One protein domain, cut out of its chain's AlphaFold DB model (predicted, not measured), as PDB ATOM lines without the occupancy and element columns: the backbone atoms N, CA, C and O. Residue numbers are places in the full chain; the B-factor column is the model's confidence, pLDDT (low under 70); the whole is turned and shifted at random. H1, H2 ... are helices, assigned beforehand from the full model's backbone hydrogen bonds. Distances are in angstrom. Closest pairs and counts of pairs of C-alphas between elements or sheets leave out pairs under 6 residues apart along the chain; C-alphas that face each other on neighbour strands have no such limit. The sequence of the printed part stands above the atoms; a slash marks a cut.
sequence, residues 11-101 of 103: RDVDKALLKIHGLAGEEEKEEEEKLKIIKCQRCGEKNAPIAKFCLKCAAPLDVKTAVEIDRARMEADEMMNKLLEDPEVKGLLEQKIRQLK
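AT A GLANCE: This is residues 11 to 101 of the 103 residues of the protein "Zinc ribbon domain-containing protein" of Candidatus Bathyarchaeota archaeon (UniProt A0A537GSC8). Four helices are strung out one after another in an extended rod, with a folded loop, residues 35 to 62, between H2 and H3. The long helix H3 leads away from this loop along the rod, and H4 turns off at its far end to make a corner; residues 70 to 83 of H3 stick out from the rest. The printed part has 91 residues with four named helices, H1, H2, H3 and H4 in that order, and no named strand; the class is all helix. It is extended, with a radius of gyration of the C-alphas of 24.4 A and spans of 76 by 24 by 16 A.

HOW THE PARTS SIT: Begin with H1, residues 11 to 20, and go on to H2, residues 26 to 34; the two are apart. H3, residues 63 to 83, is apart from both. At Leu 83 look across to H4, residues 87 to 100: the closest C-alphas of H3 and H4, those of Leu 83 and Val 89, are 6.6 A apart, close but not clearly touching. These two run opposite ways at a steep tilt of 69.9 degrees, only just short of about perpendicular. In the loop, residues 38 to 39 pair antiparallel with residues 46 to 47. In H1, H2, H3 and H4 every O i to N i+4 pair is within hydrogen-bond range.

IN THESE COORDINATES: Find C-alpha 11 at (-16.151, -35.479, 110.151), where H1 begins. H3 starts at C-alpha 63, (-8.832, -2.598, 124.281), and runs 30.2 A; H4 runs 20.1 A to C-alpha 100 at (5.802, 28.448, 113.258).

THE WHOLE: The C-alphas of Val 13 and Gly 91, the two farthest apart, are 75.8 A apart. The printed part has no cut. The link from H2 to H3 is long, 28 residues; the other two are tight. Residues 24 to 34 have pLDDT under 70.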
ATOM      1  N   ARG A  11     -16.478 -36.605 109.281       77.69
ATOM      2  CA  ARG A  11     -16.151 -35.479 110.151       77.69
ATOM      3  C   ARG A  11     -17.317 -34.510 110.360       77.69
ATOM      4  O   ARG A  11     -17.503 -34.047 111.476       77.69
ATOM      5  N   ASP A  12     -18.098 -34.203 109.328       77.88
ATOM      6  CA  ASP A  12     -19.243 -33.288 109.444       77.88
ATOM      7  C   ASP A  12     -20.390 -33.911 110.253       77.88
ATOM      8  O   ASP A  12     -21.069 -33.217 111.013       77.88
ATOM      9  N   VAL A  13     -20.577 -35.230 110.130       83.31
ATOM     10  CA  VAL A  13     -21.571 -35.992 110.904       83.31
ATOM     11  C   VAL A  13     -21.167 -36.054 112.375       83.31
ATOM     12  O   VAL A  13     -21.982 -35.743 113.246       83.31
ATOM     13  N   ASP A  14     -19.904 -36.378 112.647       83.06
ATOM     14  CA  ASP A  14     -19.358 -36.433 114.003       83.06
ATOM     15  C   ASP A  14     -19.464 -35.064 114.692       83.06
ATOM     16  O   ASP A  14     -19.943 -34.971 115.823       83.06
ATOM     17  N   LYS A  15     -19.129 -33.975 113.983       80.12
ATOM     18  CA  LYS A  15     -19.302 -32.596 114.475       80.12
ATOM     19  C   LYS A  15     -20.754 -32.282 114.829       80.12
ATOM     20  O   LYS A  15     -21.025 -31.711 115.889       80.12
ATOM     21  N   ALA A  16     -21.699 -32.645 113.961       80.12
ATOM     22  CA  ALA A  16     -23.119 -32.405 114.203       80.12
ATOM     23  C   ALA A  16     -23.624 -33.177 115.433       80.12
ATOM     24  O   ALA A  16     -24.327 -32.599 116.264       80.12
ATOM     25  N   LEU A  17     -23.215 -34.442 115.597       83.62
ATOM     26  CA  LEU A  17     -23.532 -35.238 116.784       83.62
ATOM     27  C   LEU A  17     -22.954 -34.611 118.057       83.62
ATOM     28  O   LEU A  17     -23.686 -34.405 119.025       83.62
ATOM     29  N   LEU A  18     -21.668 -34.256 118.051       83.75
ATOM     30  CA  LEU A  18     -21.011 -33.633 119.202       83.75
ATOM     31  C   LEU A  18     -21.710 -32.329 119.610       83.75
ATOM     32  O   LEU A  18     -21.921 -32.088 120.797       83.75
ATOM     33  N   LYS A  19     -22.152 -31.521 118.640       82.31
ATOM     34  CA  LYS A  19     -22.905 -30.285 118.894       82.31
ATOM     35  C   LYS A  19     -24.273 -30.545 119.526       82.31
ATOM     36  O   LYS A  19     -24.636 -29.835 120.461       82.31
ATOM     37  N   ILE A  20     -25.007 -31.556 119.056       84.56
ATOM     38  CA  ILE A  20     -26.311 -31.952 119.620       84.56
ATOM     39  C   ILE A  20     -26.155 -32.445 121.064       84.56
ATOM     40  O   ILE A  20     -26.989 -32.137 121.914       84.56
ATOM     41  N   HIS A  21     -25.070 -33.160 121.358       85.94
ATOM     42  CA  HIS A  21     -24.778 -33.675 122.695       85.94
ATOM     43  C   HIS A  21     -24.077 -32.664 123.618       85.94
ATOM     44  O   HIS A  21     -23.766 -33.002 124.756       85.94
ATOM     45  N   GLY A  22     -23.833 -31.432 123.156       79.94
ATOM     46  CA  GLY A  22     -23.150 -30.393 123.937       79.94
ATOM     47  C   GLY A  22     -21.657 -30.657 124.176       79.94
ATOM     48  O   GLY A  22     -21.052 -29.993 125.007       79.94
ATOM     49  N   LEU A  23     -21.070 -31.608 123.444       76.94
ATOM     50  CA  LEU A  23     -19.670 -32.038 123.525       76.94
ATOM     51  C   LEU A  23     -18.804 -31.451 122.399       76.94
ATOM     52  O   LEU A  23     -17.668 -31.878 122.205       76.94
ATOM     53  N   ALA A  24     -19.335 -30.505 121.618       69.25
ATOM     54  CA  ALA A  24     -18.553 -29.798 120.609       69.25
ATOM     55  C   ALA A  24     -17.408 -29.035 121.293       69.25
ATOM     56  O   ALA A  24     -17.660 -28.155 122.118       69.25
ATOM     57  N   GLY A  25     -16.171 -29.405 120.955       63.59
ATOM     58  CA  GLY A  25     -14.961 -28.847 121.550       63.59
ATOM     59  C   GLY A  25     -14.863 -27.332 121.367       63.59
ATOM     60  O   GLY A  25     -15.264 -26.782 120.341       63.59
ATOM     61  N   GLU A  26     -14.318 -26.657 122.377       58.91
ATOM     62  CA  GLU A  26     -14.066 -25.208 122.366       58.91
ATOM     63  C   GLU A  26     -13.108 -24.798 121.231       58.91
ATOM     64  O   GLU A  26     -13.231 -23.702 120.685       58.91
ATOM     65  N   GLU A  27     -12.242 -25.723 120.803       57.53
ATOM     66  CA  GLU A  27     -11.235 -25.547 119.750       57.53
ATOM     67  C   GLU A  27     -11.826 -25.045 118.416       57.53
ATOM     68  O   GLU A  27     -11.254 -24.158 117.784       57.53
ATOM     69  N   GLU A  28     -13.008 -25.527 118.006       57.50
ATOM     70  CA  GLU A  28     -13.632 -25.106 116.738       57.50
ATOM     71  C   GLU A  28     -14.223 -23.688 116.813       57.50
ATOM     72  O   GLU A  28     -14.172 -22.932 115.841       57.50
ATOM     73  N   LYS A  29     -14.757 -23.291 117.977       56.88
ATOM     74  CA  LYS A  29     -15.276 -21.928 118.186       56.88
ATOM     75  C   LYS A  29     -14.143 -20.909 118.196       56.88
ATOM     76  O   LYS A  29     -14.302 -19.817 117.654       56.88
ATOM     77  N   GLU A  30     -12.998 -21.276 118.770       57.94
ATOM     78  CA  GLU A  30     -11.819 -20.418 118.774       57.94
ATOM     79  C   GLU A  30     -11.262 -20.168 117.367       57.94
ATOM     80  O   GLU A  30     -10.854 -19.045 117.063       57.94
ATOM     81  N   GLU A  31     -11.219 -21.184 116.500       59.69
ATOM     82  CA  GLU A  31     -10.749 -21.020 115.118       59.69
ATOM     83  C   GLU A  31     -11.671 -20.106 114.300       59.69
ATOM     84  O   GLU A  31     -11.192 -19.205 113.604       59.69
ATOM     85  N   GLU A  32     -12.992 -20.268 114.432       60.31
ATOM     86  CA  GLU A  32     -13.965 -19.389 113.775       60.31
ATOM     87  C   GLU A  32     -13.888 -17.945 114.288       60.31
ATOM     88  O   GLU A  32     -14.062 -17.002 113.514       60.31
ATOM     89  N   GLU A  33     -13.630 -17.733 115.580       61.81
ATOM     90  CA  GLU A  33     -13.477 -16.392 116.150       61.81
ATOM     91  C   GLU A  33     -12.216 -15.675 115.667       61.81
ATOM     92  O   GLU A  33     -12.275 -14.476 115.378       61.81
ATOM     93  N   LYS A  34     -11.106 -16.400 115.483       64.31
ATOM     94  CA  LYS A  34      -9.822 -15.850 115.012       64.31
ATOM     95  C   LYS A  34      -9.871 -15.323 113.573       64.31
ATOM     96  O   LYS A  34      -9.031 -14.506 113.204       64.31
ATOM     97  N   LEU A  35     -10.840 -15.749 112.759       76.44
ATOM     98  CA  LEU A  35     -10.966 -15.352 111.348       76.44
ATOM     99  C   LEU A  35     -12.063 -14.306 111.088       76.44
ATOM    100  O   LEU A  35     -12.275 -13.902 109.941       76.44
ATOM    101  N   LYS A  36     -12.756 -13.824 112.128       82.44
ATOM    102  CA  LYS A  36     -13.816 -12.820 111.967       82.44
ATOM    103  C   LYS A  36     -13.238 -11.444 111.648       82.44
ATOM    104  O   LYS A  36     -12.362 -10.925 112.333       82.44
ATOM    105  N   ILE A  37     -13.792 -10.824 110.609       87.88
ATOM    106  CA  ILE A  37     -13.496  -9.439 110.229       87.88
ATOM    107  C   ILE A  37     -13.871  -8.508 111.388       87.88
ATOM    108  O   ILE A  37     -14.996  -8.555 111.891       87.88
ATOM    109  N   ILE A  38     -12.960  -7.608 111.759       91.19
ATOM    110  CA  ILE A  38     -13.181  -6.635 112.830       91.19
ATOM    111  C   ILE A  38     -13.767  -5.354 112.239       91.19
ATOM    112  O   ILE A  38     -13.185  -4.739 111.342       91.19
ATOM    113  N   LYS A  39     -14.910  -4.900 112.758       93.00
ATOM    114  CA  LYS A  39     -15.508  -3.618 112.368       93.00
ATOM    115  C   LYS A  39     -15.017  -2.499 113.285       93.00
ATOM    116  O   LYS A  39     -15.155  -2.582 114.502       93.00
ATOM    117  N   CYS A  40     -14.479  -1.431 112.704       94.19
ATOM    118  CA  CYS A  40     -14.030  -0.267 113.463       94.19
ATOM    119  C   CYS A  40     -15.217   0.463 114.109       94.19
ATOM    120  O   CYS A  40     -16.132   0.897 113.408       94.19
ATOM    121  N   GLN A  41     -15.153   0.687 115.423       90.56
ATOM    122  CA  GLN A  41     -16.191   1.409 116.175       90.56
ATOM    123  C   GLN A  41     -16.199   2.925 115.908       90.56
ATOM    124  O   GLN A  41     -17.208   3.583 116.132       90.56
ATOM    125  N   ARG A  42     -15.091   3.493 115.405       92.94
ATOM    126  CA  ARG A  42     -14.986   4.931 115.094       92.94
ATOM    127  C   ARG A  42     -15.481   5.293 113.697       92.94
ATOM    128  O   ARG A  42     -16.186   6.280 113.548       92.94
ATOM    129  N   CYS A  43     -15.068   4.552 112.667       95.31
ATOM    130  CA  CYS A  43     -15.364   4.909 111.270       95.31
ATOM    131  C   CYS A  43     -16.131   3.834 110.483       95.31
ATOM    132  O   CYS A  43     -16.448   4.052 109.316       95.31
ATOM    133  N   GLY A  44     -16.414   2.678 111.093       93.25
ATOM    134  CA  GLY A  44     -17.179   1.591 110.479       93.25
ATOM    135  C   GLY A  44     -16.411   0.696 109.502       93.25
ATOM    136  O   GLY A  44     -17.004  -0.258 109.000       93.25
ATOM    137  N   GLU A  45     -15.128   0.969 109.246       96.31
ATOM    138  CA  GLU A  45     -14.289   0.208 108.306       96.31
ATOM    139  C   GLU A  45     -14.132  -1.265 108.711       96.31
ATOM    140  O   GLU A  45     -14.037  -1.582 109.902       96.31
ATOM    141  N   LYS A  46     -14.067  -2.156 107.718       94.75
ATOM    142  CA  LYS A  46     -13.827  -3.590 107.917       94.75
ATOM    143  C   LYS A  46     -12.326  -3.858 107.874       94.75
ATOM    144  O   LYS A  46     -11.683  -3.639 106.858       94.75
ATOM    145  N   ASN A  47     -11.769  -4.343 108.977       93.44
ATOM    146  CA  ASN A  47     -10.342  -4.600 109.123       93.44
ATOM    147  C   ASN A  47     -10.076  -6.103 109.260       93.44
ATOM    148  O   ASN A  47     -10.955  -6.879 109.646       93.44
ATOM    149  N   ALA A  48      -8.845  -6.503 108.938       91.62
ATOM    150  CA  ALA A  48      -8.402  -7.881 109.093       91.62
ATOM    151  C   ALA A  48      -8.492  -8.334 110.568       91.62
ATOM    152  O   ALA A  48      -8.315  -7.502 111.460       91.62
ATOM    153  N   PRO A  49      -8.695  -9.635 110.844       88.50
ATOM    154  CA  PRO A  49      -8.806 -10.157 112.213       88.50
ATOM    155  C   PRO A  49      -7.561  -9.913 113.080       88.50
ATOM    156  O   PRO A  49      -7.646  -9.802 114.296       88.50
ATOM    157  N   ILE A  50      -6.393  -9.798 112.443       88.38
ATOM    158  CA  ILE A  50      -5.104  -9.547 113.104       88.38
ATOM    159  C   ILE A  50      -4.752  -8.053 113.208       88.38
ATOM    160  O   ILE A  50      -3.669  -7.702 113.677       88.38
ATOM    161  N   ALA A  51      -5.613  -7.157 112.717       91.12
ATOM    162  CA  ALA A  51      -5.329  -5.730 112.706       91.12
ATOM    163  C   ALA A  51      -5.490  -5.132 114.112       91.12
ATOM    164  O   ALA A  51      -6.568  -5.187 114.695       91.12
ATOM    165  N   LYS A  52      -4.430  -4.491 114.621       92.44
ATOM    166  CA  LYS A  52      -4.471  -3.709 115.873       92.44
ATOM    167  C   LYS A  52      -5.070  -2.313 115.683       92.44
ATOM    168  O   LYS A  52      -5.674  -1.751 116.594       92.44
ATOM    169  N   PHE A  53      -4.920  -1.757 114.480       95.19
ATOM    170  CA  PHE A  53      -5.369  -0.414 114.123       95.19
ATOM    171  C   PHE A  53      -6.271  -0.429 112.900       95.19
ATOM    172  O   PHE A  53      -6.131  -1.258 112.002       95.19
ATOM    173  N   CYS A  54      -7.174   0.543 112.847       95.19
ATOM    174  CA  CYS A  54      -7.998   0.765 111.681       95.19
ATOM    175  C   CYS A  54      -7.168   1.336 110.528       95.19
ATOM    176  O   CYS A  54      -6.559   2.396 110.668       95.19
ATOM    177  N   LEU A  55      -7.250   0.699 109.362       95.31
ATOM    178  CA  LEU A  55      -6.567   1.127 108.135       95.31
ATOM    179  C   LEU A  55      -6.998   2.522 107.649       95.31
ATOM    180  O   LEU A  55      -6.242   3.196 106.961       95.31
ATOM    181  N   LYS A  56      -8.210   2.960 108.006       96.06
ATOM    182  CA  LYS A  56      -8.790   4.225 107.539       96.06
ATOM    183  C   LYS A  56      -8.591   5.392 108.504       96.06
ATOM    184  O   LYS A  56      -8.313   6.500 108.064       96.06
ATOM    185  N   CYS A  57      -8.790   5.177 109.805       95.31
ATOM    186  CA  CYS A  57      -8.782   6.261 110.799       95.31
ATOM    187  C   CYS A  57      -7.728   6.112 111.903       95.31
ATOM    188  O   CYS A  57      -7.742   6.902 112.849       95.31
ATOM    189  N   ALA A  58      -6.867   5.091 111.818       93.94
ATOM    190  CA  ALA A  58      -5.819   4.776 112.792       93.94
ATOM    191  C   ALA A  58      -6.314   4.560 114.237       93.94
ATOM    192  O   ALA A  58      -5.534   4.584 115.184       93.94
ATOM    193  N   ALA A  59      -7.616   4.335 114.433       93.88
ATOM    194  CA  ALA A  59      -8.159   4.004 115.744       93.88
ATOM    195  C   ALA A  59      -7.695   2.610 116.199       93.88
ATOM    196  O   ALA A  59      -7.693   1.702 115.361       93.88
ATOM    197  N   PRO A  60      -7.382   2.407 117.490       94.44
ATOM    198  CA  PRO A  60      -7.169   1.070 118.033       94.44
ATOM    199  C   PRO A  60      -8.455   0.244 117.898       94.44
ATOM    200  O   PRO A  60      -9.561   0.759 118.087       94.44
ATOM    201  N   LEU A  61      -8.310  -1.021 117.509       93.38
ATOM    202  CA  LEU A  61      -9.427  -1.944 117.281       93.38
ATOM    203  C   LEU A  61      -9.705  -2.852 118.481       93.38
ATOM    204  O   LEU A  61     -10.800  -3.402 118.583       93.38
ATOM    205  N   ASP A  62      -8.748  -2.967 119.397       90.44
ATOM    206  CA  ASP A  62      -8.861  -3.741 120.623       90.44
ATOM    207  C   ASP A  62      -8.476  -2.909 121.856       90.44
ATOM    208  O   ASP A  62      -7.732  -1.926 121.784       90.44
ATOM    209  N   VAL A  63      -9.010  -3.316 123.010       88.81
ATOM    210  CA  VAL A  63      -8.832  -2.598 124.281       88.81
ATOM    211  C   VAL A  63      -7.376  -2.623 124.744       88.81
ATOM    212  O   VAL A  63      -6.916  -1.645 125.323       88.81
ATOM    213  N   LYS A  64      -6.628  -3.704 124.480       90.50
ATOM    214  CA  LYS A  64      -5.226  -3.802 124.915       90.50
ATOM    215  C   LYS A  64      -4.377  -2.771 124.180       90.50
ATOM    216  O   LYS A  64      -3.692  -1.991 124.830       90.50
ATOM    217  N   THR A  65      -4.512  -2.694 122.858       90.50
ATOM    218  CA  THR A  65      -3.840  -1.686 122.030       90.50
ATOM    219  C   THR A  65      -4.237  -0.263 122.436       90.50
ATOM    220  O   THR A  65      -3.384   0.620 122.472       90.50
ATOM    221  N   ALA A  66      -5.510  -0.023 122.779       91.19
ATOM    222  CA  ALA A  66      -5.945   1.287 123.273       91.19
ATOM    223  C   ALA A  66      -5.224   1.678 124.577       91.19
ATOM    224  O   ALA A  66      -4.657   2.765 124.661       91.19
ATOM    225  N   VAL A  67      -5.171   0.765 125.552       93.38
ATOM    226  CA  VAL A  67      -4.486   0.988 126.836       93.38
ATOM    227  C   VAL A  67      -2.976   1.176 126.652       93.38
ATOM    228  O   VAL A  67      -2.384   2.017 127.324       93.38
ATOM    229  N   GLU A  68      -2.340   0.421 125.756       93.00
ATOM    230  CA  GLU A  68      -0.910   0.570 125.447       93.00
ATOM    231  C   GLU A  68      -0.588   1.961 124.885       93.00
ATOM    232  O   GLU A  68       0.372   2.591 125.328       93.00
ATOM    233  N   ILE A  69      -1.410   2.469 123.959       92.75
ATOM    234  CA  ILE A  69      -1.239   3.829 123.433       92.75
ATOM    235  C   ILE A  69      -1.443   4.871 124.523       92.75
ATOM    236  O   ILE A  69      -0.642   5.799 124.618       92.75
ATOM    237  N   ASP A  70      -2.490   4.744 125.335       91.94
ATOM    238  CA  ASP A  70      -2.759   5.729 126.381       91.94
ATOM    239  C   ASP A  70      -1.617   5.782 127.402       91.94
ATOM    240  O   ASP A  70      -1.189   6.871 127.777       91.94
ATOM    241  N   ARG A  71      -1.032   4.631 127.766       93.81
ATOM    242  CA  ARG A  71       0.177   4.582 128.603       93.81
ATOM    243  C   ARG A  71       1.364   5.279 127.949       93.81
ATOM    244  O   ARG A  71       1.970   6.141 128.575       93.81
ATOM    245  N   ALA A  72       1.659   4.965 126.688       92.25
ATOM    246  CA  ALA A  72       2.764   5.596 125.968       92.25
ATOM    247  C   ALA A  72       2.582   7.121 125.847       92.25
ATOM    248  O   ALA A  72       3.551   7.874 125.929       92.25
ATOM    249  N   ARG A  73       1.338   7.592 125.685       93.00
ATOM    250  CA  ARG A  73       1.013   9.025 125.691       93.00
ATOM    251  C   ARG A  73       1.245   9.652 127.059       93.00
ATOM    252  O   ARG A  73       1.883  10.694 127.119       93.00
ATOM    253  N   MET A  74       0.793   9.011 128.138       94.31
ATOM    254  CA  MET A  74       1.032   9.498 129.500       94.31
ATOM    255  C   MET A  74       2.528   9.606 129.812       94.31
ATOM    256  O   MET A  74       2.969  10.627 130.327       94.31
ATOM    257  N   GLU A  75       3.323   8.600 129.446       94.62
ATOM    258  CA  GLU A  75       4.780   8.630 129.626       94.62
ATOM    259  C   GLU A  75       5.432   9.764 128.820       94.62
ATOM    260  O   GLU A  75       6.304  10.473 129.329       94.62
ATOM    261  N   ALA A  76       4.997   9.971 127.574       93.88
ATOM    262  CA  ALA A  76       5.475  11.072 126.741       93.88
ATOM    263  C   ALA A  76       5.116  12.445 127.328       93.88
ATOM    264  O   ALA A  76       5.965  13.337 127.352       93.88
ATOM    265  N   ASP A  77       3.894  12.599 127.836       94.31
ATOM    266  CA  ASP A  77       3.428  13.830 128.474       94.31
ATOM    267  C   ASP A  77       4.212  14.108 129.768       94.31
ATOM    268  O   ASP A  77       4.651  15.234 129.998       94.31
ATOM    269  N   GLU A  78       4.476  13.087 130.590       95.56
ATOM    270  CA  GLU A  78       5.320  13.216 131.783       95.56
ATOM    271  C   GLU A  78       6.758  13.622 131.444       95.56
ATOM    272  O   GLU A  78       7.332  14.492 132.104       95.56
ATOM    273  N   MET A  79       7.352  13.016 130.412       93.50
ATOM    274  CA  MET A  79       8.682  13.400 129.937       93.50
ATOM    275  C   MET A  79       8.697  14.841 129.424       93.50
ATOM    276  O   MET A  79       9.603  15.598 129.771       93.50
ATOM    277  N   MET A  80       7.690  15.244 128.646       91.06
ATOM    278  CA  MET A  80       7.570  16.613 128.147       91.06
ATOM    279  C   MET A  80       7.428  17.616 129.295       91.06
ATOM    280  O   MET A  80       8.093  18.646 129.284       91.06
ATOM    281  N   ASN A  81       6.627  17.302 130.316       93.12
ATOM    282  CA  ASN A  81       6.470  18.161 131.489       93.12
ATOM    283  C   ASN A  81       7.799  18.385 132.216       93.12
ATOM    284  O   ASN A  81       8.109  19.520 132.561       93.12
ATOM    285  N   LYS A  82       8.618  17.338 132.376       93.12
ATOM    286  CA  LYS A  82       9.967  17.462 132.959       93.12
ATOM    287  C   LYS A  82      10.894  18.307 132.088       93.12
ATOM    288  O   LYS A  82      11.611  19.154 132.604       93.12
ATOM    289  N   LEU A  83      10.866  18.117 130.768       91.50
ATOM    290  CA  LEU A  83      11.646  18.945 129.839       91.50
ATOM    291  C   LEU A  83      11.231  20.417 129.907       91.50
ATOM    292  O   LEU A  83      12.075  21.301 129.824       91.50
ATOM    293  N   LEU A  84       9.940  20.682 130.102       89.75
ATOM    294  CA  LEU A  84       9.412  22.023 130.304       89.75
ATOM    295  C   LEU A  84       9.789  22.627 131.657       89.75
ATOM    296  O   LEU A  84       9.505  23.799 131.844       89.75
ATOM    297  N   GLU A  85      10.398  21.921 132.607       91.88
ATOM    298  CA  GLU A  85      10.937  22.563 133.818       91.88
ATOM    299  C   GLU A  85      12.246  23.307 133.526       91.88
ATOM    300  O   GLU A  85      12.545  24.306 134.184       91.88
ATOM    301  N   ASP A  86      12.977  22.882 132.492       93.44
ATOM    302  CA  ASP A  86      14.245  23.471 132.082       93.44
ATOM    303  C   ASP A  86      14.036  24.849 131.399       93.44
ATOM    304  O   ASP A  86      13.341  24.951 130.376       93.44
ATOM    305  N   PRO A  87      14.629  25.936 131.932       90.12
ATOM    306  CA  PRO A  87      14.532  27.274 131.349       90.12
ATOM    307  C   PRO A  87      15.073  27.379 129.916       90.12
ATOM    308  O   PRO A  87      14.536  28.159 129.123       90.12
ATOM    309  N   GLU A  88      16.110  26.615 129.565       93.00
ATOM    310  CA  GLU A  88      16.696  26.625 128.220       93.00
ATOM    311  C   GLU A  88      15.716  26.037 127.200       93.00
ATOM    312  O   GLU A  88      15.500  26.603 126.123       93.00
ATOM    313  N   VAL A  89      15.049  24.943 127.577       92.06
ATOM    314  CA  VAL A  89      14.037  24.281 126.743       92.06
ATOM    315  C   VAL A  89      12.827  25.189 126.532       92.06
ATOM    316  O   VAL A  89      12.352  25.316 125.399       92.06
ATOM    317  N   LYS A  90      12.356  25.888 127.576       90.06
ATOM    318  CA  LYS A  90      11.274  26.883 127.444       90.06
ATOM    319  C   LYS A  90      11.627  27.978 126.443       90.06
ATOM    320  O   LYS A  90      10.839  28.255 125.541       90.06
ATOM    321  N   GLY A  91      12.815  28.571 126.575       90.19
ATOM    322  CA  GLY A  91      13.265  29.638 125.680       90.19
ATOM    323  C   GLY A  91      13.333  29.183 124.220       90.19
ATOM    324  O   GLY A  91      12.890  29.899 123.318       90.19
ATOM    325  N   LEU A  92      13.818  27.960 123.979       91.12
ATOM    326  CA  LEU A  92      13.857  27.374 122.640       91.12
ATOM    327  C   LEU A  92      12.450  27.146 122.068       91.12
ATOM    328  O   LEU A  92      12.196  27.458 120.900       91.12
ATOM    329  N   LEU A  93      11.526  26.628 122.880       89.44
ATOM    330  CA  LEU A  93      10.140  26.406 122.474       89.44
ATOM    331  C   LEU A  93       9.435  27.719 122.133       89.44
ATOM    332  O   LEU A  93       8.806  27.803 121.082       89.44
ATOM    333  N   GLU A  94       9.595  28.765 122.943       88.75
ATOM    334  CA  GLU A  94       9.032  30.090 122.656       88.75
ATOM    335  C   GLU A  94       9.522  30.649 121.314       88.75
ATOM    336  O   GLU A  94       8.725  31.137 120.506       88.75
ATOM    337  N   GLN A  95      10.823  30.539 121.031       92.12
ATOM    338  CA  GLN A  95      11.383  30.952 119.744       92.12
ATOM    339  C   GLN A  95      10.780  30.157 118.578       92.12
ATOM    340  O   GLN A  95      10.444  30.734 117.540       92.12
ATOM    341  N   LYS A  96      10.620  28.838 118.738       90.31
ATOM    342  CA  LYS A  96      10.066  27.961 117.698       90.31
ATOM    343  C   LYS A  96       8.574  28.177 117.468       90.31
ATOM    344  O   LYS A  96       8.151  28.194 116.313       90.31
ATOM    345  N   ILE A  97       7.798  28.417 118.521       91.25
ATOM    346  CA  ILE A  97       6.366  28.733 118.428       91.25
ATOM    347  C   ILE A  97       6.161  30.015 117.612       91.25
ATOM    348  O   ILE A  97       5.355  30.016 116.679       91.25
ATOM    349  N   ARG A  98       6.966  31.060 117.871       90.31
ATOM    350  CA  ARG A  98       6.947  32.308 117.085       90.31
ATOM    351  C   ARG A  98       7.328  32.089 115.617       90.31
ATOM    352  O   ARG A  98       6.725  32.692 114.735       90.31
ATOM    353  N   GLN A  99       8.309  31.226 115.336       92.25
ATOM    354  CA  GLN A  99       8.706  30.888 113.959       92.25
ATOM    355  C   GLN A  99       7.595  30.157 113.190       92.25
ATOM    356  O   GLN A  99       7.408  30.408 112.000       92.25
ATOM    357  N   LEU A 100       6.854  29.271 113.861       91.25
ATOM    358  CA  LEU A 100       5.802  28.448 113.258       91.25
ATOM    359  C   LEU A 100       4.424  29.129 113.214       91.25
ATOM    360  O   LEU A 100       3.503  28.563 112.629       91.25
ATOM    361  N   LYS A 101       4.275  30.331 113.793       83.94
ATOM    362  CA  LYS A 101       2.994  31.059 113.919       83.94
ATOM    363  C   LYS A 101       1.893  30.229 114.593       83.94
ATOM    364  O   LYS A 101       0.722  30.334 114.239       83.94
TER     365      LYS A 101